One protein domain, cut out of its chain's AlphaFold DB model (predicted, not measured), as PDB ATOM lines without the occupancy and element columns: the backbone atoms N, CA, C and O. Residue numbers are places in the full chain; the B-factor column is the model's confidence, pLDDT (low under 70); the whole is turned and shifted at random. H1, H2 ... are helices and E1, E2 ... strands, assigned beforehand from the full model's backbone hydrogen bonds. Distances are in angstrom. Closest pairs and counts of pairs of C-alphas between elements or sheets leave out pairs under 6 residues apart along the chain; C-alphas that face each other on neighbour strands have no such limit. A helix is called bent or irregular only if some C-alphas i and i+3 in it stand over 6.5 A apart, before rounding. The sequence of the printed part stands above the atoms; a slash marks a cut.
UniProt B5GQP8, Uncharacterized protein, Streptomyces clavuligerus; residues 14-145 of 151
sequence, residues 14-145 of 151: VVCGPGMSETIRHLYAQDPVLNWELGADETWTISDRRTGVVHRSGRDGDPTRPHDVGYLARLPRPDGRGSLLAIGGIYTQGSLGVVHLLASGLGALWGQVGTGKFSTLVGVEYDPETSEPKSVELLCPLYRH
ATOM      1  N   VAL A  14     130.917 157.667 152.271       92.38
ATOM      2  CA  VAL A  14     129.599 157.501 152.878       92.38
ATOM      3  C   VAL A  14     128.592 157.318 151.750       92.38
ATOM      4  O   VAL A  14     128.476 158.192 150.899       92.38
ATOM      5  N   VAL A  15     127.869 156.194 151.738       92.88
ATOM      6  CA  VAL A  15     126.825 155.908 150.738       92.88
ATOM      7  C   VAL A  15     125.494 155.692 151.450       92.88
ATOM      8  O   VAL A  15     125.154 154.571 151.826       92.88
ATOM      9  N   CYS A  16     124.754 156.772 151.687       88.19
ATOM     10  CA  CYS A  16     123.435 156.724 152.323       88.19
ATOM     11  C   CYS A  16     122.675 158.047 152.164       88.19
ATOM     12  O   CYS A  16     123.268 159.096 151.935       88.19
ATOM     13  N   GLY A  17     121.351 158.014 152.308       83.38
ATOM     14  CA  GLY A  17     120.538 159.231 152.401       83.38
ATOM     15  C   GLY A  17     120.543 159.841 153.816       83.38
ATOM     16  O   GLY A  17     120.831 159.136 154.790       83.38
ATOM     17  N   PRO A  18     120.151 161.120 153.967       82.69
ATOM     18  CA  PRO A  18     120.119 161.826 155.258       82.69
ATOM     19  C   PRO A  18     119.079 161.288 156.256       82.69
ATOM     20  O   PRO A  18     119.106 161.655 157.427       82.69
ATOM     21  N   GLY A  19     118.156 160.424 155.822       84.06
ATOM     22  CA  GLY A  19     117.175 159.772 156.697       84.06
ATOM     23  C   GLY A  19     117.730 158.617 157.540       84.06
ATOM     24  O   GLY A  19     117.032 158.138 158.427       84.06
ATOM     25  N   MET A  20     118.961 158.163 157.284       83.81
ATOM     26  CA  MET A  20     119.505 156.958 157.922       83.81
ATOM     27  C   MET A  20     119.981 157.176 159.364       83.81
ATOM     28  O   MET A  20     119.903 156.253 160.173       83.81
ATOM     29  N   SER A  21     120.490 158.366 159.696       87.12
ATOM     30  CA  SER A  21     120.862 158.740 161.066       87.12
ATOM     31  C   SER A  21     121.023 160.252 161.219       87.12
ATOM     32  O   SER A  21     121.251 160.975 160.246       87.12
ATOM     33  N   GLU A  22     120.955 160.727 162.462       87.81
ATOM     34  CA  GLU A  22     121.216 162.128 162.807       87.81
ATOM     35  C   GLU A  22     122.644 162.553 162.426       87.81
ATOM     36  O   GLU A  22     122.841 163.634 161.875       87.81
ATOM     37  N   THR A  23     123.630 161.671 162.607       89.50
ATOM     38  CA  THR A  23     125.028 161.909 162.219       89.50
ATOM     39  C   THR A  23     125.176 162.180 160.720       89.50
ATOM     40  O   THR A  23     125.859 163.126 160.330       89.50
ATOM     41  N   ILE A  24     124.506 161.402 159.862       90.50
ATOM     42  CA  ILE A  24     124.533 161.625 158.406       90.50
ATOM     43  C   ILE A  24     123.784 162.906 158.032       90.50
ATOM     44  O   ILE A  24     124.245 163.658 157.173       90.50
ATOM     45  N   ARG A  25     122.664 163.200 158.699       91.19
ATOM     46  CA  ARG A  25     121.939 164.459 158.493       91.19
ATOM     47  C   ARG A  25     122.817 165.670 158.822       91.19
ATOM     48  O   ARG A  25     122.884 166.595 158.017       91.19
ATOM     49  N   HIS A  26     123.524 165.652 159.953       91.75
ATOM     50  CA  HIS A  26     124.465 166.712 160.326       91.75
ATOM     51  C   HIS A  26     125.641 166.818 159.361       91.75
ATOM     52  O   HIS A  26     126.068 167.925 159.048       91.75
ATOM     53  N   LEU A  27     126.146 165.690 158.859       93.12
ATOM     54  CA  LEU A  27     127.175 165.690 157.826       93.12
ATOM     55  C   LEU A  27     126.695 166.426 156.569       93.12
ATOM     56  O   LEU A  27     127.388 167.316 156.091       93.12
ATOM     57  N   TYR A  28     125.504 166.099 156.062       94.75
ATOM     58  CA  TYR A  28     124.985 166.677 154.815       94.75
ATOM     59  C   TYR A  28     124.624 168.157 154.981       94.75
ATOM     60  O   TYR A  28     124.773 168.933 154.043       94.75
ATOM     61  N   ALA A  29     124.235 168.575 156.188       94.56
ATOM     62  CA  ALA A  29     123.979 169.975 156.517       94.56
ATOM     63  C   ALA A  29     125.232 170.875 156.462       94.56
ATOM     64  O   ALA A  29     125.092 172.097 156.462       94.56
ATOM     65  N   GLN A  30     126.444 170.302 156.407       94.75
ATOM     66  CA  GLN A  30     127.687 171.069 156.235       94.75
ATOM     67  C   GLN A  30     127.872 171.605 154.811       94.75
ATOM     68  O   GLN A  30     128.758 172.429 154.590       94.75
ATOM     69  N   ASP A  31     127.083 171.137 153.844       97.06
ATOM     70  CA  ASP A  31     127.129 171.654 152.485       97.06
ATOM     71  C   ASP A  31     126.644 173.121 152.452       97.06
ATOM     72  O   ASP A  31     125.515 173.427 152.867       97.06
ATOM     73  N   PRO A  32     127.485 174.065 151.991       96.38
ATOM     74  CA  PRO A  32     127.112 175.471 151.959       96.38
ATOM     75  C   PRO A  32     126.099 175.792 150.853       96.38
ATOM     76  O   PRO A  32     125.370 176.777 150.986       96.38
ATOM     77  N   VAL A  33     126.012 174.972 149.800       97.25
ATOM     78  CA  VAL A  33     125.248 175.270 148.580       97.25
ATOM     79  C   VAL A  33     124.000 174.407 148.454       97.25
ATOM     80  O   VAL A  33     122.918 174.938 148.210       97.25
ATOM     81  N   LEU A  34     124.131 173.094 148.621       98.00
ATOM     82  CA  LEU A  34     123.041 172.143 148.415       98.00
ATOM     83  C   LEU A  34     122.463 171.707 149.756       98.00
ATOM     84  O   LEU A  34     123.180 171.204 150.615       98.00
ATOM     85  N   ASN A  35     121.160 171.873 149.943       96.94
ATOM     86  CA  ASN A  35     120.507 171.620 151.217       96.94
ATOM     87  C   ASN A  35     119.477 170.501 151.101       96.94
ATOM     88  O   ASN A  35     118.562 170.568 150.285       96.94
ATOM     89  N   TRP A  36     119.612 169.486 151.948       96.88
ATOM     90  CA  TRP A  36     118.627 168.418 152.055       96.88
ATOM     91  C   TRP A  36     117.455 168.855 152.927       96.88
ATOM     92  O   TRP A  36     117.642 169.248 154.079       96.88
ATOM     93  N   GLU A  37     116.241 168.723 152.404       94.56
ATOM     94  CA  GLU A  37     115.012 169.121 153.089       94.56
ATOM     95  C   GLU A  37     113.989 167.993 153.031       94.56
ATOM     96  O   GLU A  37     113.700 167.457 151.961       94.56
ATOM     97  N   LEU A  38     113.440 167.632 154.192       93.19
ATOM     98  CA  LEU A  38     112.313 166.713 154.289       93.19
ATOM     99  C   LEU A  38     111.019 167.526 154.177       93.19
ATOM    100  O   LEU A  38     110.741 168.364 155.038       93.19
ATOM    101  N   GLY A  39     110.263 167.302 153.104       88.25
ATOM    102  CA  GLY A  39     108.984 167.950 152.846       88.25
ATOM    103  C   GLY A  39     107.886 167.523 153.824       88.25
ATOM    104  O   GLY A  39     108.018 166.557 154.575       88.25
ATOM    105  N   ALA A  40     106.768 168.255 153.806       86.19
ATOM    106  CA  ALA A  40     105.591 167.952 154.633       86.19
ATOM    107  C   ALA A  40     104.900 166.630 154.246       86.19
ATOM    108  O   ALA A  40     104.173 166.050 155.044       86.19
ATOM    109  N   ASP A  41     105.131 166.176 153.021       87.50
ATOM    110  CA  ASP A  41     104.737 164.892 152.447       87.50
ATOM    111  C   ASP A  41     105.731 163.761 152.770       87.50
ATOM    112  O   ASP A  41     105.637 162.680 152.198       87.50
ATOM    113  N   GLU A  42     106.689 164.009 153.670       87.81
ATOM    114  CA  GLU A  42     107.748 163.076 154.071       87.81
ATOM    115  C   GLU A  42     108.688 162.658 152.923       87.81
ATOM    116  O   GLU A  42     109.420 161.672 153.041       87.81
ATOM    117  N   THR A  43     108.729 163.430 151.832       91.81
ATOM    118  CA  THR A  43     109.662 163.207 150.722       91.81
ATOM    119  C   THR A  43     110.924 164.043 150.893       91.81
ATOM    120  O   THR A  43     110.891 165.194 151.337       91.81
ATOM    121  N   TRP A  44     112.079 163.461 150.570       94.81
ATOM    122  CA  TRP A  44     113.330 164.211 150.569       94.81
ATOM    123  C   TRP A  44     113.459 165.026 149.288       94.81
ATOM    124  O   TRP A  44     113.184 164.556 148.188       94.81
ATOM    125  N   THR A  45     113.947 166.248 149.437       96.62
ATOM    126  CA  THR A  45     114.258 167.160 148.342       96.62
ATOM    127  C   THR A  45     115.643 167.746 148.555       96.62
ATOM    128  O   THR A  45     116.169 167.715 149.673       96.62
ATOM    129  N   ILE A  46     116.243 168.261 147.485       97.81
ATOM    130  CA  ILE A  46     117.510 168.984 147.577       97.81
ATOM    131  C   ILE A  46     117.316 170.366 146.973       97.81
ATOM    132  O   ILE A  46     117.022 170.482 145.783       97.81
ATOM    133  N   SER A  47     117.456 171.407 147.784       97.31
ATOM    134  CA  SER A  47     117.419 172.789 147.321       97.31
ATOM    135  C   SER A  47     118.828 173.276 146.994       97.31
ATOM    136  O   SER A  47     119.778 173.067 147.749       97.31
ATOM    137  N   ASP A  48     118.974 173.913 145.840       97.62
ATOM    138  CA  ASP A  48     120.183 174.627 145.455       97.62
ATOM    139  C   ASP A  48     120.054 176.087 145.895       97.62
ATOM    140  O   ASP A  48     119.275 176.862 145.335       97.62
ATOM    141  N   ARG A  49     120.837 176.483 146.903       96.00
ATOM    142  CA  ARG A  49     120.816 177.843 147.457       96.00
ATOM    143  C   ARG A  49     121.339 178.895 146.476       96.00
ATOM    144  O   ARG A  49     120.987 180.062 146.625       96.00
ATOM    145  N   ARG A  50     122.158 178.520 145.484       93.75
ATOM    146  CA  ARG A  50     122.697 179.461 144.486       93.75
ATOM    147  C   ARG A  50     121.657 179.828 143.432       93.75
ATOM    148  O   ARG A  50     121.641 180.969 142.976       93.75
ATOM    149  N   THR A  51     120.801 178.888 143.038       96.06
ATOM    150  CA  THR A  51     119.803 179.105 141.974       96.06
ATOM    151  C   THR A  51     118.370 179.232 142.491       96.06
ATOM    152  O   THR A  51     117.508 179.747 141.781       96.06
ATOM    153  N   GLY A  52     118.101 178.780 143.717       96.06
ATOM    154  CA  GLY A  52     116.759 178.655 144.287       96.06
ATOM    155  C   GLY A  52     115.965 177.459 143.750       96.06
ATOM    156  O   GLY A  52     114.784 177.323 144.072       96.06
ATOM    157  N   VAL A  53     116.570 176.601 142.921       97.25
ATOM    158  CA  VAL A  53     115.903 175.425 142.349       97.25
ATOM    159  C   VAL A  53     115.765 174.335 143.408       97.25
ATOM    160  O   VAL A  53     116.694 174.048 144.154       97.25
ATOM    161  N   VAL A  54     114.593 173.698 143.453       96.88
ATOM    162  CA  VAL A  54     114.335 172.536 144.311       96.88
ATOM    163  C   VAL A  54     114.255 171.288 143.446       96.88
ATOM    164  O   VAL A  54     113.385 171.165 142.581       96.88
ATOM    165  N   HIS A  55     115.155 170.347 143.702       97.06
ATOM    166  CA  HIS A  55     115.237 169.068 143.018       97.06
ATOM    167  C   HIS A  55     114.451 168.003 143.787       97.06
ATOM    168  O   HIS A  55     114.561 167.883 145.011       97.06
ATOM    169  N   ARG A  56     113.652 167.222 143.053       96.12
ATOM    170  CA  ARG A  56     112.806 166.141 143.577       96.12
ATOM    171  C   ARG A  56     112.958 164.882 142.740       96.12
ATOM    172  O   ARG A  56     113.310 164.964 141.558       96.12
ATOM    173  N   SER A  57     112.637 163.733 143.327       96.62
ATOM    174  CA  SER A  57     112.541 162.498 142.560       96.62
ATOM    175  C   SER A  57     111.387 162.574 141.563       96.62
ATOM    176  O   SER A  57     110.331 163.143 141.843       96.62
ATOM    177  N   GLY A  58     111.555 161.947 140.401       96.00
ATOM    178  CA  GLY A  58     110.453 161.727 139.467       96.00
ATOM    179  C   GLY A  58     109.375 160.816 140.053       96.00
ATOM    180  O   GLY A  58     108.223 160.902 139.629       96.00
ATOM    181  N   ARG A  59     109.726 159.990 141.049       93.44
ATOM    182  CA  ARG A  59     108.795 159.121 141.777       93.44
ATOM    183  C   ARG A  59     107.756 159.897 142.590       93.44
ATOM    184  O   ARG A  59     106.647 159.402 142.748       93.44
ATOM    185  N   ASP A  60     108.110 161.091 143.055       93.31
ATOM    186  CA  ASP A  60     107.248 161.929 143.900       93.31
ATOM    187  C   ASP A  60     106.413 162.923 143.068       93.31
ATOM    188  O   ASP A  60     105.666 163.736 143.609       93.31
ATOM    189  N   GLY A  61     106.563 162.898 141.739       88.62
ATOM    190  CA  GLY A  61     105.806 163.739 140.815       88.62
ATOM    191  C   GLY A  61     104.496 163.105 140.349       88.62
ATOM    192  O   GLY A  61     104.310 161.892 140.422       88.62
ATOM    193  N   ASP A  62     103.622 163.941 139.786       89.31
ATOM    194  CA  ASP A  62     102.418 163.518 139.069       89.31
ATOM    195  C   ASP A  62     102.452 164.073 137.626       89.31
ATOM    196  O   ASP A  62     102.410 165.297 137.445       89.31
ATOM    197  N   PRO A  63     102.598 163.223 136.589       91.19
ATOM    198  CA  PRO A  63     102.737 161.770 136.670       91.19
ATOM    199  C   PRO A  63     104.109 161.341 137.206       91.19
ATOM    200  O   PRO A  63     105.117 162.035 137.031       91.19
ATOM    201  N   THR A  64     104.161 160.144 137.792       94.69
ATOM    202  CA  THR A  64     105.416 159.536 138.245       94.69
ATOM    203  C   THR A  64     106.335 159.248 137.059       94.69
ATOM    204  O   THR A  64     105.881 158.756 136.022       94.69
ATOM    205  N   ARG A  65     107.637 159.494 137.216       96.88
ATOM    206  CA  ARG A  65     108.664 159.253 136.189       96.88
ATOM    207  C   ARG A  65     109.819 158.416 136.751       96.88
ATOM    208  O   ARG A  65     110.169 158.614 137.916       96.88
ATOM    209  N   PRO A  66     110.452 157.542 135.943       97.25
ATOM    210  CA  PRO A  66     111.609 156.748 136.354       97.25
ATOM    211  C   PRO A  66     112.888 157.603 136.346       97.25
ATOM    212  O   PRO A  66     113.818 157.388 135.573       97.25
ATOM    213  N   HIS A  67     112.881 158.633 137.185       98.06
ATOM    214  CA  HIS A  67     113.958 159.594 137.355       98.06
ATOM    215  C   HIS A  67     114.221 159.794 138.846       98.06
ATOM    216  O   HIS A  67     113.273 159.871 139.629       98.06
ATOM    217  N   ASP A  68     115.481 159.909 139.245       98.06
ATOM    218  CA  ASP A  68     115.869 160.246 140.610       98.06
ATOM    219  C   ASP A  68     117.030 161.243 140.644       98.06
ATOM    220  O   ASP A  68     117.678 161.499 139.630       98.06
ATOM    221  N   VAL A  69     117.279 161.819 141.820       98.25
ATOM    222  CA  VAL A  69     118.357 162.790 142.027       98.25
ATOM    223  C   VAL A  69     119.387 162.209 142.984       98.25
ATOM    224  O   VAL A  69     119.100 161.917 144.146       98.25
ATOM    225  N   GLY A  70     120.600 162.049 142.473       98.00
ATOM    226  CA  GLY A  70     121.801 161.720 143.214       98.00
ATOM    227  C   GLY A  70     122.522 162.966 143.721       98.00
ATOM    228  O   GLY A  70     122.511 164.016 143.086       98.00
ATOM    229  N   TYR A  71     123.189 162.830 144.855       98.31
ATOM    230  CA  TYR A  71     124.024 163.843 145.482       98.31
ATOM    231  C   TYR A  71     125.446 163.312 145.588       98.31
ATOM    232  O   TYR A  71     125.664 162.207 146.094       98.31
ATOM    233  N   LEU A  72     126.409 164.109 145.136       97.62
ATOM    234  CA  LEU A  72     127.828 163.812 145.251       97.62
ATOM    235  C   LEU A  72     128.526 165.007 145.879       97.62
ATOM    236  O   LEU A  72     128.492 166.103 145.322       97.62
ATOM    237  N   ALA A  73     129.220 164.784 146.989       97.19
ATOM    238  CA  ALA A  73     129.990 165.836 147.625       97.19
ATOM    239  C   ALA A  73     131.262 165.330 148.283       97.19
ATOM    240  O   ALA A  73     131.329 164.211 148.783       97.19
ATOM    241  N   ARG A  74     132.268 166.197 148.341       96.38
ATOM    242  CA  ARG A  74     133.397 166.064 149.254       96.38
ATOM    243  C   ARG A  74     133.208 167.063 150.389       96.38
ATOM    244  O   ARG A  74     133.398 168.258 150.188       96.38
ATOM    245  N   LEU A  75     132.857 166.553 151.562       95.94
ATOM    246  CA  LEU A  75     132.502 167.344 152.741       95.94
ATOM    247  C   LEU A  75     133.645 167.363 153.761       95.94
ATOM    248  O   LEU A  75     134.487 166.456 153.748       95.94
ATOM    249  N   PRO A  76     133.709 168.373 154.650       94.62
ATOM    250  CA  PRO A  76     134.618 168.324 155.784       94.62
ATOM    251  C   PRO A  76     134.323 167.094 156.643       94.62
ATOM    252  O   PRO A  76     133.169 166.700 156.824       94.62
ATOM    253  N   ARG A  77     135.371 166.495 157.204       92.44
ATOM    254  CA  ARG A  77     135.178 165.554 158.309       92.44
ATOM    255  C   ARG A  77     134.643 166.297 159.543       92.44
ATOM    256  O   ARG A  77     135.040 167.450 159.738       92.44
ATOM    257  N   PRO A  78     133.800 165.665 160.383       89.44
ATOM    258  CA  PRO A  78     133.290 166.288 161.606       89.44
ATOM    259  C   PRO A  78     134.385 166.766 162.567       89.44
ATOM    260  O   PRO A  78     134.254 167.844 163.141       89.44
ATOM    261  N   ASP A  79     135.499 166.038 162.688       89.44
ATOM    262  CA  ASP A  79     136.666 166.482 163.464       89.44
ATOM    263  C   ASP A  79     137.500 167.603 162.817       89.44
ATOM    264  O   ASP A  79     138.525 168.017 163.363       89.44
ATOM    265  N   GLY A  80     137.105 168.079 161.635       87.62
ATOM    266  CA  GLY A  80     137.803 169.112 160.874       87.62
ATOM    267  C   GLY A  80     139.107 168.652 160.214       87.62
ATOM    268  O   GLY A  80     139.751 169.447 159.525       87.62
ATOM    269  N   ARG A  81     139.516 167.385 160.367       89.50
ATOM    270  CA  ARG A  81     140.808 166.879 159.878       89.50
ATOM    271  C   ARG A  81     140.670 166.198 158.525       89.50
ATOM    272  O   ARG A  81     140.797 164.988 158.395       89.50
ATOM    273  N   GLY A  82     140.455 167.008 157.495       91.19
ATOM    274  CA  GLY A  82     140.368 166.549 156.110       91.19
ATOM    275  C   GLY A  82     138.931 166.452 155.615       91.19
ATOM    276  O   GLY A  82     138.083 167.283 155.951       91.19
ATOM    277  N   SER A  83     138.667 165.468 154.758       94.31
ATOM    278  CA  SER A  83     137.387 165.338 154.065       94.31
ATOM    279  C   SER A  83     136.970 163.890 153.875       94.31
ATOM    280  O   SER A  83     137.821 163.008 153.761       94.31
ATOM    281  N   LEU A  84     135.671 163.683 153.715       95.00
ATOM    282  CA  LEU A  84     135.080 162.434 153.250       95.00
ATOM    283  C   LEU A  84     134.322 162.671 151.943       95.00
ATOM    284  O   LEU A  84     133.978 163.810 151.617       95.00
ATOM    285  N   LEU A  85     134.047 161.600 151.202       95.25
ATOM    286  CA  LEU A  85     133.156 161.646 150.044       95.25
ATOM    287  C   LEU A  85     131.765 161.149 150.453       95.25
ATOM    288  O   LEU A  85     131.631 160.041 150.962       95.25
ATOM    289  N   ALA A  86     130.739 161.954 150.227       96.06
ATOM    290  CA  ALA A  86     129.343 161.625 150.458       96.06
ATOM    291  C   ALA A  86     128.642 161.341 149.125       96.06
ATOM    292  O   ALA A  86     128.730 162.126 148.179       96.06
ATOM    293  N   ILE A  87     127.941 160.211 149.074       97.19
ATOM    294  CA  ILE A  87     127.097 159.773 147.971       97.19
ATOM    295  C   ILE A  87     125.703 159.516 148.539       97.19
ATOM    296  O   ILE A  87     125.498 158.632 149.374       97.19
ATOM    297  N   GLY A  88     124.734 160.284 148.065       96.06
ATOM    298  CA  GLY A  88     123.331 160.147 148.429       96.06
ATOM    299  C   GLY A  88     122.456 160.023 147.194       96.06
ATOM    300  O   GLY A  88     122.864 160.353 146.085       96.06
ATOM    301  N   GLY A  89     121.236 159.562 147.397       96.19
ATOM    302  CA  GLY A  89     120.144 159.730 146.451       96.19
ATOM    303  C   GLY A  89     118.878 160.025 147.238       96.19
ATOM    304  O   GLY A  89     118.802 159.658 148.416       96.19
ATOM    305  N   ILE A  90     117.923 160.726 146.624       96.06
ATOM    306  CA  ILE A  90     116.584 160.873 147.217       96.06
ATOM    307  C   ILE A  90     115.994 159.471 147.429       96.06
ATOM    308  O   ILE A  90     115.526 159.154 148.523       96.06
ATOM    309  N   TYR A  91     116.154 158.598 146.433       94.88
ATOM    310  CA  TYR A  91     115.990 157.157 146.550       94.88
ATOM    311  C   TYR A  91     117.290 156.417 146.181       94.88
ATOM    312  O   TYR A  91     118.349 157.001 145.948       94.88
ATOM    313  N   THR A  92     117.236 155.082 146.186       94.25
ATOM    314  CA  THR A  92     118.410 154.225 145.924       94.25
ATOM    315  C   THR A  92     118.962 154.409 144.504       94.25
ATOM    316  O   THR A  92     120.161 154.275 144.276       94.25
ATOM    317  N   GLN A  93     118.102 154.754 143.550       96.69
ATOM    318  CA  GLN A  93     118.456 154.970 142.151       96.69
ATOM    319  C   GLN A  93     119.394 156.176 141.988       96.69
ATOM    320  O   GLN A  93     120.357 156.099 141.226       96.69
ATOM    321  N   GLY A  94     119.184 157.254 142.751       97.12
ATOM    322  CA  GLY A  94     120.033 158.441 142.730       97.12
ATOM    323  C   GLY A  94     121.481 158.143 143.125       97.12
ATOM    324  O   GLY A  94     122.408 158.529 142.411       97.12
ATOM    325  N   SER A  95     121.704 157.397 144.215       96.31
ATOM    326  CA  SER A  95     123.064 157.036 144.642       96.31
ATOM    327  C   SER A  95     123.738 156.072 143.662       96.31
ATOM    328  O   SER A  95     124.936 156.198 143.402       96.31
ATOM    329  N   LEU A  96     122.975 155.156 143.056       96.00
ATOM    330  CA  LEU A  96     123.481 154.266 142.012       96.00
ATOM    331  C   LEU A  96     123.914 155.041 140.757       96.00
ATOM    332  O   LEU A  96     124.963 154.741 140.186       96.00
ATOM    333  N   GLY A  97     123.171 156.075 140.360       96.50
ATOM    334  CA  GLY A  97     123.572 156.944 139.253       96.50
ATOM    335  C   GLY A  97     124.827 157.769 139.549       96.50
ATOM    336  O   GLY A  97     125.673 157.925 138.671       96.50
ATOM    337  N   VAL A  98     125.043 158.207 140.794       97.00
ATOM    338  CA  VAL A  98     126.323 158.832 141.189       97.00
ATOM    339  C   VAL A  98     127.486 157.855 141.019       97.00
ATOM    340  O   VAL A  98     128.527 158.220 140.471       97.00
ATOM    341  N   VAL A  99     127.321 156.599 141.444       95.25
ATOM    342  CA  VAL A  99     128.342 155.557 141.245       95.25
ATOM    343  C   VAL A  99     128.588 155.314 139.754       95.25
ATOM    344  O   VAL A  99     129.743 155.206 139.341       95.25
ATOM    345  N   HIS A 100     127.535 155.295 138.935       94.50
ATOM    346  CA  HIS A 100     127.641 155.167 137.481       94.50
ATOM    347  C   HIS A 100     128.416 156.340 136.846       94.50
ATOM    348  O   HIS A 100     129.291 156.126 136.001       94.50
ATOM    349  N   LEU A 101     128.165 157.575 137.291       94.06
ATOM    350  CA  LEU A 101     128.912 158.761 136.861       94.06
ATOM    351  C   LEU A 101     130.394 158.659 137.252       94.06
ATOM    352  O   LEU A 101     131.274 158.924 136.434       94.06
ATOM    353  N   LEU A 102     130.693 158.251 138.487       92.69
ATOM    354  CA  LEU A 102     132.073 158.083 138.948       92.69
ATOM    355  C   LEU A 102     132.801 156.996 138.148       92.69
ATOM    356  O   LEU A 102     133.940 157.205 137.737       92.69
ATOM    357  N   ALA A 103     132.145 155.870 137.868       91.38
ATOM    358  CA  ALA A 103     132.733 154.778 137.094       91.38
ATOM    359  C   ALA A 103     133.064 155.176 135.642       91.38
ATOM    360  O   ALA A 103     134.036 154.673 135.080       91.38
ATOM    361  N   SER A 104     132.285 156.082 135.046       88.06
ATOM    362  CA  SER A 104     132.440 156.511 133.647       88.06
ATOM    363  C   SER A 104     133.236 157.812 133.462       88.06
ATOM    364  O   SER A 104     133.795 158.032 132.387       88.06
ATOM    365  N   GLY A 105     133.328 158.667 134.488       82.94
ATOM    366  CA  GLY A 105     133.786 160.056 134.349       82.94
ATOM    367  C   GLY A 105     134.742 160.574 135.428       82.94
ATOM    368  O   GLY A 105     134.977 161.784 135.486       82.94
ATOM    369  N   LEU A 106     135.328 159.711 136.271       83.69
ATOM    370  CA  LEU A 106     136.170 160.141 137.405       83.69
ATOM    371  C   LEU A 106     137.298 161.113 137.018       83.69
ATOM    372  O   LEU A 106     137.556 162.071 137.744       83.69
ATOM    373  N   GLY A 107     137.956 160.900 135.875       81.94
ATOM    374  CA  GLY A 107     139.053 161.765 135.421       81.94
ATOM    375  C   GLY A 107     138.614 163.205 135.132       81.94
ATOM    376  O   GLY A 107     139.314 164.148 135.495       81.94
ATOM    377  N   ALA A 108     137.430 163.385 134.540       84.56
ATOM    378  CA  ALA A 108     136.865 164.704 134.254       84.56
ATOM    379  C   ALA A 108     136.428 165.437 135.531       84.56
ATOM    380  O   ALA A 108     136.623 166.649 135.635       84.56
ATOM    381  N   LEU A 109     135.887 164.710 136.515       87.19
ATOM    382  CA  LEU A 109     135.590 165.264 137.837       87.19
ATOM    383  C   LEU A 109     136.883 165.696 138.536       87.19
ATOM    384  O   LEU A 109     137.006 166.846 138.958       87.19
ATOM    385  N   TRP A 110     137.885 164.816 138.588       85.88
ATOM    386  CA  TRP A 110     139.176 165.120 139.210       85.88
ATOM    387  C   TRP A 110     139.856 166.342 138.589       85.88
ATOM    388  O   TRP A 110     140.354 167.194 139.320       85.88
ATOM    389  N   GLY A 111     139.827 166.479 137.260       88.88
ATOM    390  CA  GLY A 111     140.387 167.644 136.570       88.88
ATOM    391  C   GLY A 111     139.740 168.978 136.962       88.88
ATOM    392  O   GLY A 111     140.382 170.017 136.846       88.88
ATOM    393  N   GLN A 112     138.498 168.961 137.453       89.19
ATOM    394  CA  GLN A 112     137.764 170.166 137.839       89.19
ATOM    395  C   GLN A 112     137.812 170.466 139.337       89.19
ATOM    396  O   GLN A 112     137.876 171.635 139.701       89.19
ATOM    397  N   VAL A 113     137.761 169.467 140.221       92.12
ATOM    398  CA  VAL A 113     137.686 169.708 141.680       92.12
ATOM    399  C   VAL A 113     138.912 169.230 142.454       92.12
ATOM    400  O   VAL A 113     139.114 169.655 143.591       92.12
ATOM    401  N   GLY A 114     139.762 168.390 141.856       90.38
ATOM    402  CA  GLY A 114     140.950 167.834 142.501       90.38
ATOM    403  C   GLY A 114     140.641 167.245 143.880       90.38
ATOM    404  O   GLY A 114     139.754 166.401 144.041       90.38
ATOM    405  N   THR A 115     141.369 167.714 144.895       89.44
ATOM    406  CA  THR A 115     141.154 167.347 146.302       89.44
ATOM    407  C   THR A 115     140.237 168.299 147.069       89.44
ATOM    408  O   THR A 115     139.975 168.047 148.245       89.44
ATOM    409  N   GLY A 116     139.781 169.383 146.437       92.50
ATOM    410  CA  GLY A 116     138.973 170.424 147.067       92.50
ATOM    411  C   GLY A 116     137.581 169.935 147.453       92.50
ATOM    412  O   GLY A 116     137.048 168.988 146.867       92.50
ATOM    413  N   LYS A 117     136.991 170.583 148.460       95.44
ATOM    414  CA  LYS A 117     135.607 170.330 148.876       95.44
ATOM    415  C   LYS A 117     134.651 170.852 147.811       95.44
ATOM    416  O   LYS A 117     134.831 171.957 147.292       95.44
ATOM    417  N   PHE A 118     133.660 170.044 147.475       97.31
ATOM    418  CA  PHE A 118     132.696 170.381 146.440       97.31
ATOM    419  C   PHE A 118     131.379 169.654 146.662       97.31
ATOM    420  O   PHE A 118     131.338 168.669 147.401       97.31
ATOM    421  N   SER A 119     130.336 170.083 145.965       98.00
ATOM    422  CA  SER A 119     129.100 169.325 145.833       98.00
ATOM    423  C   SER A 119     128.430 169.532 144.478       98.00
ATOM    424  O   SER A 119     128.682 170.512 143.775       98.00
ATOM    425  N   THR A 120     127.640 168.549 144.061       97.81
ATOM    426  CA  THR A 120     126.862 168.574 142.821       97.81
ATOM    427  C   THR A 120     125.691 167.596 142.897       97.81
ATOM    428  O   THR A 120     125.645 166.722 143.771       97.81
ATOM    429  N   LEU A 121     124.766 167.727 141.949       98.44
ATOM    430  CA  LEU A 121     123.619 166.851 141.774       98.44
ATOM    431  C   LEU A 121     123.702 166.100 140.453       98.44
ATOM    432  O   LEU A 121     124.073 166.659 139.421       98.44
ATOM    433  N   VAL A 122     123.307 164.833 140.497       98.12
ATOM    434  CA  VAL A 122     123.277 163.930 139.350       98.12
ATOM    435  C   VAL A 122     121.831 163.545 139.077       98.12
ATOM    436  O   VAL A 122     121.171 162.968 139.936       98.12
ATOM    437  N   GLY A 123     121.329 163.870 137.895       98.12
ATOM    438  CA  GLY A 123     120.046 163.396 137.395       98.12
ATOM    439  C   GLY A 123     120.227 161.983 136.884       98.12
ATOM    440  O   GLY A 123     121.220 161.695 136.214       98.12
ATOM    441  N   VAL A 124     119.312 161.092 137.250       98.31
ATOM    442  CA  VAL A 124     119.416 159.668 136.937       98.31
ATOM    443  C   VAL A 124     118.108 159.212 136.331       98.31
ATOM    444  O   VAL A 124     117.123 159.056 137.049       98.31
ATOM    445  N   GLU A 125     118.092 158.954 135.027       97.94
ATOM    446  CA  GLU A 125     117.011 158.175 134.430       97.94
ATOM    447  C   GLU A 125     117.334 156.693 134.598       97.94
ATOM    448  O   GLU A 125     118.452 156.251 134.316       97.94
ATOM    449  N   TYR A 126     116.363 155.910 135.056       97.88
ATOM    450  CA  TYR A 126     116.558 154.493 135.342       97.88
ATOM    451  C   TYR A 126     115.529 153.613 134.637       97.88
ATOM    452  O   TYR A 126     114.489 154.065 134.154       97.88
ATOM    453  N   ASP A 127     115.830 152.324 134.544       97.12
ATOM    454  CA  ASP A 127     114.854 151.335 134.120       97.12
ATOM    455  C   ASP A 127     113.820 151.085 135.234       97.12
ATOM    456  O   ASP A 127     114.215 150.720 136.341       97.12
ATOM    457  N   PRO A 128     112.509 151.261 134.997       94.88
ATOM    458  CA  PRO A 128     111.507 151.063 136.042       94.88
ATOM    459  C   PRO A 128     111.378 149.604 136.510       94.88
ATOM    460  O   PRO A 128     110.875 149.380 137.609       94.88
ATOM    461  N   GLU A 129     111.814 148.622 135.717       95.69
ATOM    462  CA  GLU A 129     111.757 147.199 136.068       95.69
ATOM    463  C   GLU A 129     113.013 146.756 136.825       95.69
ATOM    464  O   GLU A 129     112.907 146.069 137.843       95.69
ATOM    465  N   THR A 130     114.204 147.161 136.369       95.88
ATOM    466  CA  THR A 130     115.481 146.713 136.963       95.88
ATOM    467  C   THR A 130     116.086 147.700 137.959       95.88
ATOM    468  O   THR A 130     116.970 147.330 138.729       95.88
ATOM    469  N   SER A 131     115.614 148.951 137.979       94.62
ATOM    470  CA  SER A 131     116.217 150.087 138.696       94.62
ATOM    471  C   SER A 131     117.650 150.436 138.265       94.62
ATOM    472  O   SER A 131     118.307 151.240 138.928       94.62
ATOM    473  N   GLU A 132     118.143 149.875 137.158       95.31
ATOM    474  CA  GLU A 132     119.474 150.190 136.638       95.31
ATOM    475  C   GLU A 132     119.499 151.583 135.982       95.31
ATOM    476  O   GLU A 132     118.565 151.928 135.250       95.31
ATOM    477  N   PRO A 133     120.556 152.392 136.194       95.75
ATOM    478  CA  PRO A 133     120.722 153.665 135.501       95.75
ATOM    479  C   PRO A 133     120.824 153.461 133.985       95.75
ATOM    480  O   PRO A 133     121.650 152.677 133.514       95.75
ATOM    481  N   LYS A 134     120.018 154.202 133.223       96.25
ATOM    482  CA  LYS A 134     120.074 154.272 131.753       96.25
ATOM    483  C   LYS A 134     120.916 155.444 131.276       96.25
ATOM    484  O   LYS A 134     121.663 155.317 130.309       96.25
ATOM    485  N   SER A 135     120.775 156.581 131.945       95.62
ATOM    486  CA  SER A 135     121.508 157.806 131.657       95.62
ATOM    487  C   SER A 135     121.768 158.558 132.961       95.62
ATOM    488  O   SER A 135     121.014 158.438 133.932       95.62
ATOM    489  N   VAL A 136     122.875 159.299 132.992       96.88
ATOM    490  CA  VAL A 136     123.213 160.192 134.099       96.88
ATOM    491  C   VAL A 136     123.712 161.520 133.556       96.88
ATOM    492  O   VAL A 136     124.468 161.556 132.584       96.88
ATOM    493  N   GLU A 137     123.323 162.609 134.205       95.81
ATOM    494  CA  GLU A 137     123.774 163.955 133.856       95.81
ATOM    495  C   GLU A 137     123.959 164.820 135.099       95.81
ATOM    496  O   GLU A 137     123.367 164.564 136.144       95.81
ATOM    497  N   LEU A 138     124.793 165.855 135.004       96.75
ATOM    498  CA  LEU A 138     124.905 166.843 136.073       96.75
ATOM    499  C   LEU A 138     123.712 167.801 135.998       96.75
ATOM    500  O   LEU A 138     123.532 168.480 134.989       96.75
ATOM    501  N   LEU A 139     122.930 167.894 137.075       97.69
ATOM    502  CA  LEU A 139     121.809 168.843 137.176       97.69
ATOM    503  C   LEU A 139     122.272 170.249 137.559       97.69
ATOM    504  O   LEU A 139     121.549 171.222 137.354       97.69
ATOM    505  N   CYS A 140     123.471 170.355 138.124       96.75
ATOM    506  CA  CYS A 140     124.114 171.611 138.465       96.75
ATOM    507  C   CYS A 140     125.633 171.497 138.244       96.75
ATOM    508  O   CYS A 140     126.168 170.386 138.173       96.75
ATOM    509  N   PRO A 141     126.370 172.616 138.147       95.38
ATOM    510  CA  PRO A 141     127.830 172.585 138.111       95.38
ATOM    511  C   PRO A 141     128.449 171.909 139.345       95.38
ATOM    512  O   PRO A 141     127.781 171.630 140.343       95.38
ATOM    513  N   LEU A 142     129.762 171.681 139.292       95.62
ATOM    514  CA  LEU A 142     130.539 171.302 140.471       95.62
ATOM    515  C   LEU A 142     130.764 172.547 141.335       95.62
ATOM    516  O   LEU A 142     131.636 173.365 141.037       95.62
ATOM    517  N   TYR A 143     129.981 172.704 142.397       96.25
ATOM    518  CA  TYR A 143     130.124 173.824 143.318       96.25
ATOM    519  C   TYR A 143     131.301 173.586 144.251       96.25
ATOM    520  O   TYR A 143     131.268 172.667 145.062       96.25
ATOM    521  N   ARG A 144     132.352 174.402 144.150       95.50
ATOM    522  CA  ARG A 144     133.488 174.366 145.078       95.50
ATOM    523  C   ARG A 144     133.135 175.132 146.349       95.50
ATOM    524  O   ARG A 144     132.689 176.270 146.276       95.50
ATOM    525  N   HIS A 145     133.377 174.537 147.514       93.38
ATOM    526  CA  HIS A 145     132.973 175.132 148.799       93.38
ATOM    527  C   HIS A 145     133.892 176.268 149.267       93.38
ATOM    528  O   HIS A 145     133.496 177.062 150.110       93.38
TER     529      HIS A 145
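This is residues 14 to 145 of the 151 residues of an uncharacterized protein of Streptomyces clavuligerus (UniProt B5GQP8). A twisted sheet of four strands curls round the long, kinked helix H2, which covers one face; the small hairpin E1 and E2 lies on the side away from H2, and the short helix H1 grazes the sheet. The printed part has 132 residues, with H1 E1 E2 E3 E4 H2 E5 E6 along the chain; the larger sheet runs E4 E3 E5 E6, antiparallel, and the class is mixed. It is compact, with a radius of gyration of the C-alphas of 14.1 A and spans of 43 by 35 by 27 A.

H1, residues 22 to 28, begins at C-alpha (121.216, 162.128, 162.807) and measures 9.9 A. E1 is residues 34 to 38, 13.4 A, and E2 44 to 48, 13.5 A. E3, 67 to 76, measures 29.0 A, and E4, 83 to 89, 19.7 A. H2, 92 to 113, measures 25.1 A; it is irregular, C-alphas 104 and 107 being 8.6 A apart, with a kink of 88 degrees near residue 107. E5, 118 to 126, measures 25.2 A; E6, 133 to 138, 13.8 A, ends at C-alpha (124.905, 166.843, 136.073).

In the hairpin E1 and E2, N 35 and O 47 are 2.9 A apart, within hydrogen-bond range. So are N 73 and O 86 of hairpin E3 and E4, 3.0 A, N 70 and O 122 of E3 and E5, 2.8 A, and N 123 and O 137 of hairpin E5 and E6, 2.8 A. H2 is on one face of the sheet, two layers; its closest C-alphas to E3 are Gly 94 and Gly 70, 3.8 A. E4, H2 and E5 form a split strand-helix-strand unit, two strands running the same way with E3 between them, its crossover left-handed. The closest C-alphas of E1 and E5 are Leu 34 and Ser 119, 7.2 A. Every O i to N i+4 pair is within range in H1, 16 of 18 in H2.

The C-alphas farthest apart, Pro 63 and Arg 81, are 44.9 A apart. The printed part has no cut; the link E2 to E3 is long, 18 residues. No printed residue is under pLDDT 70.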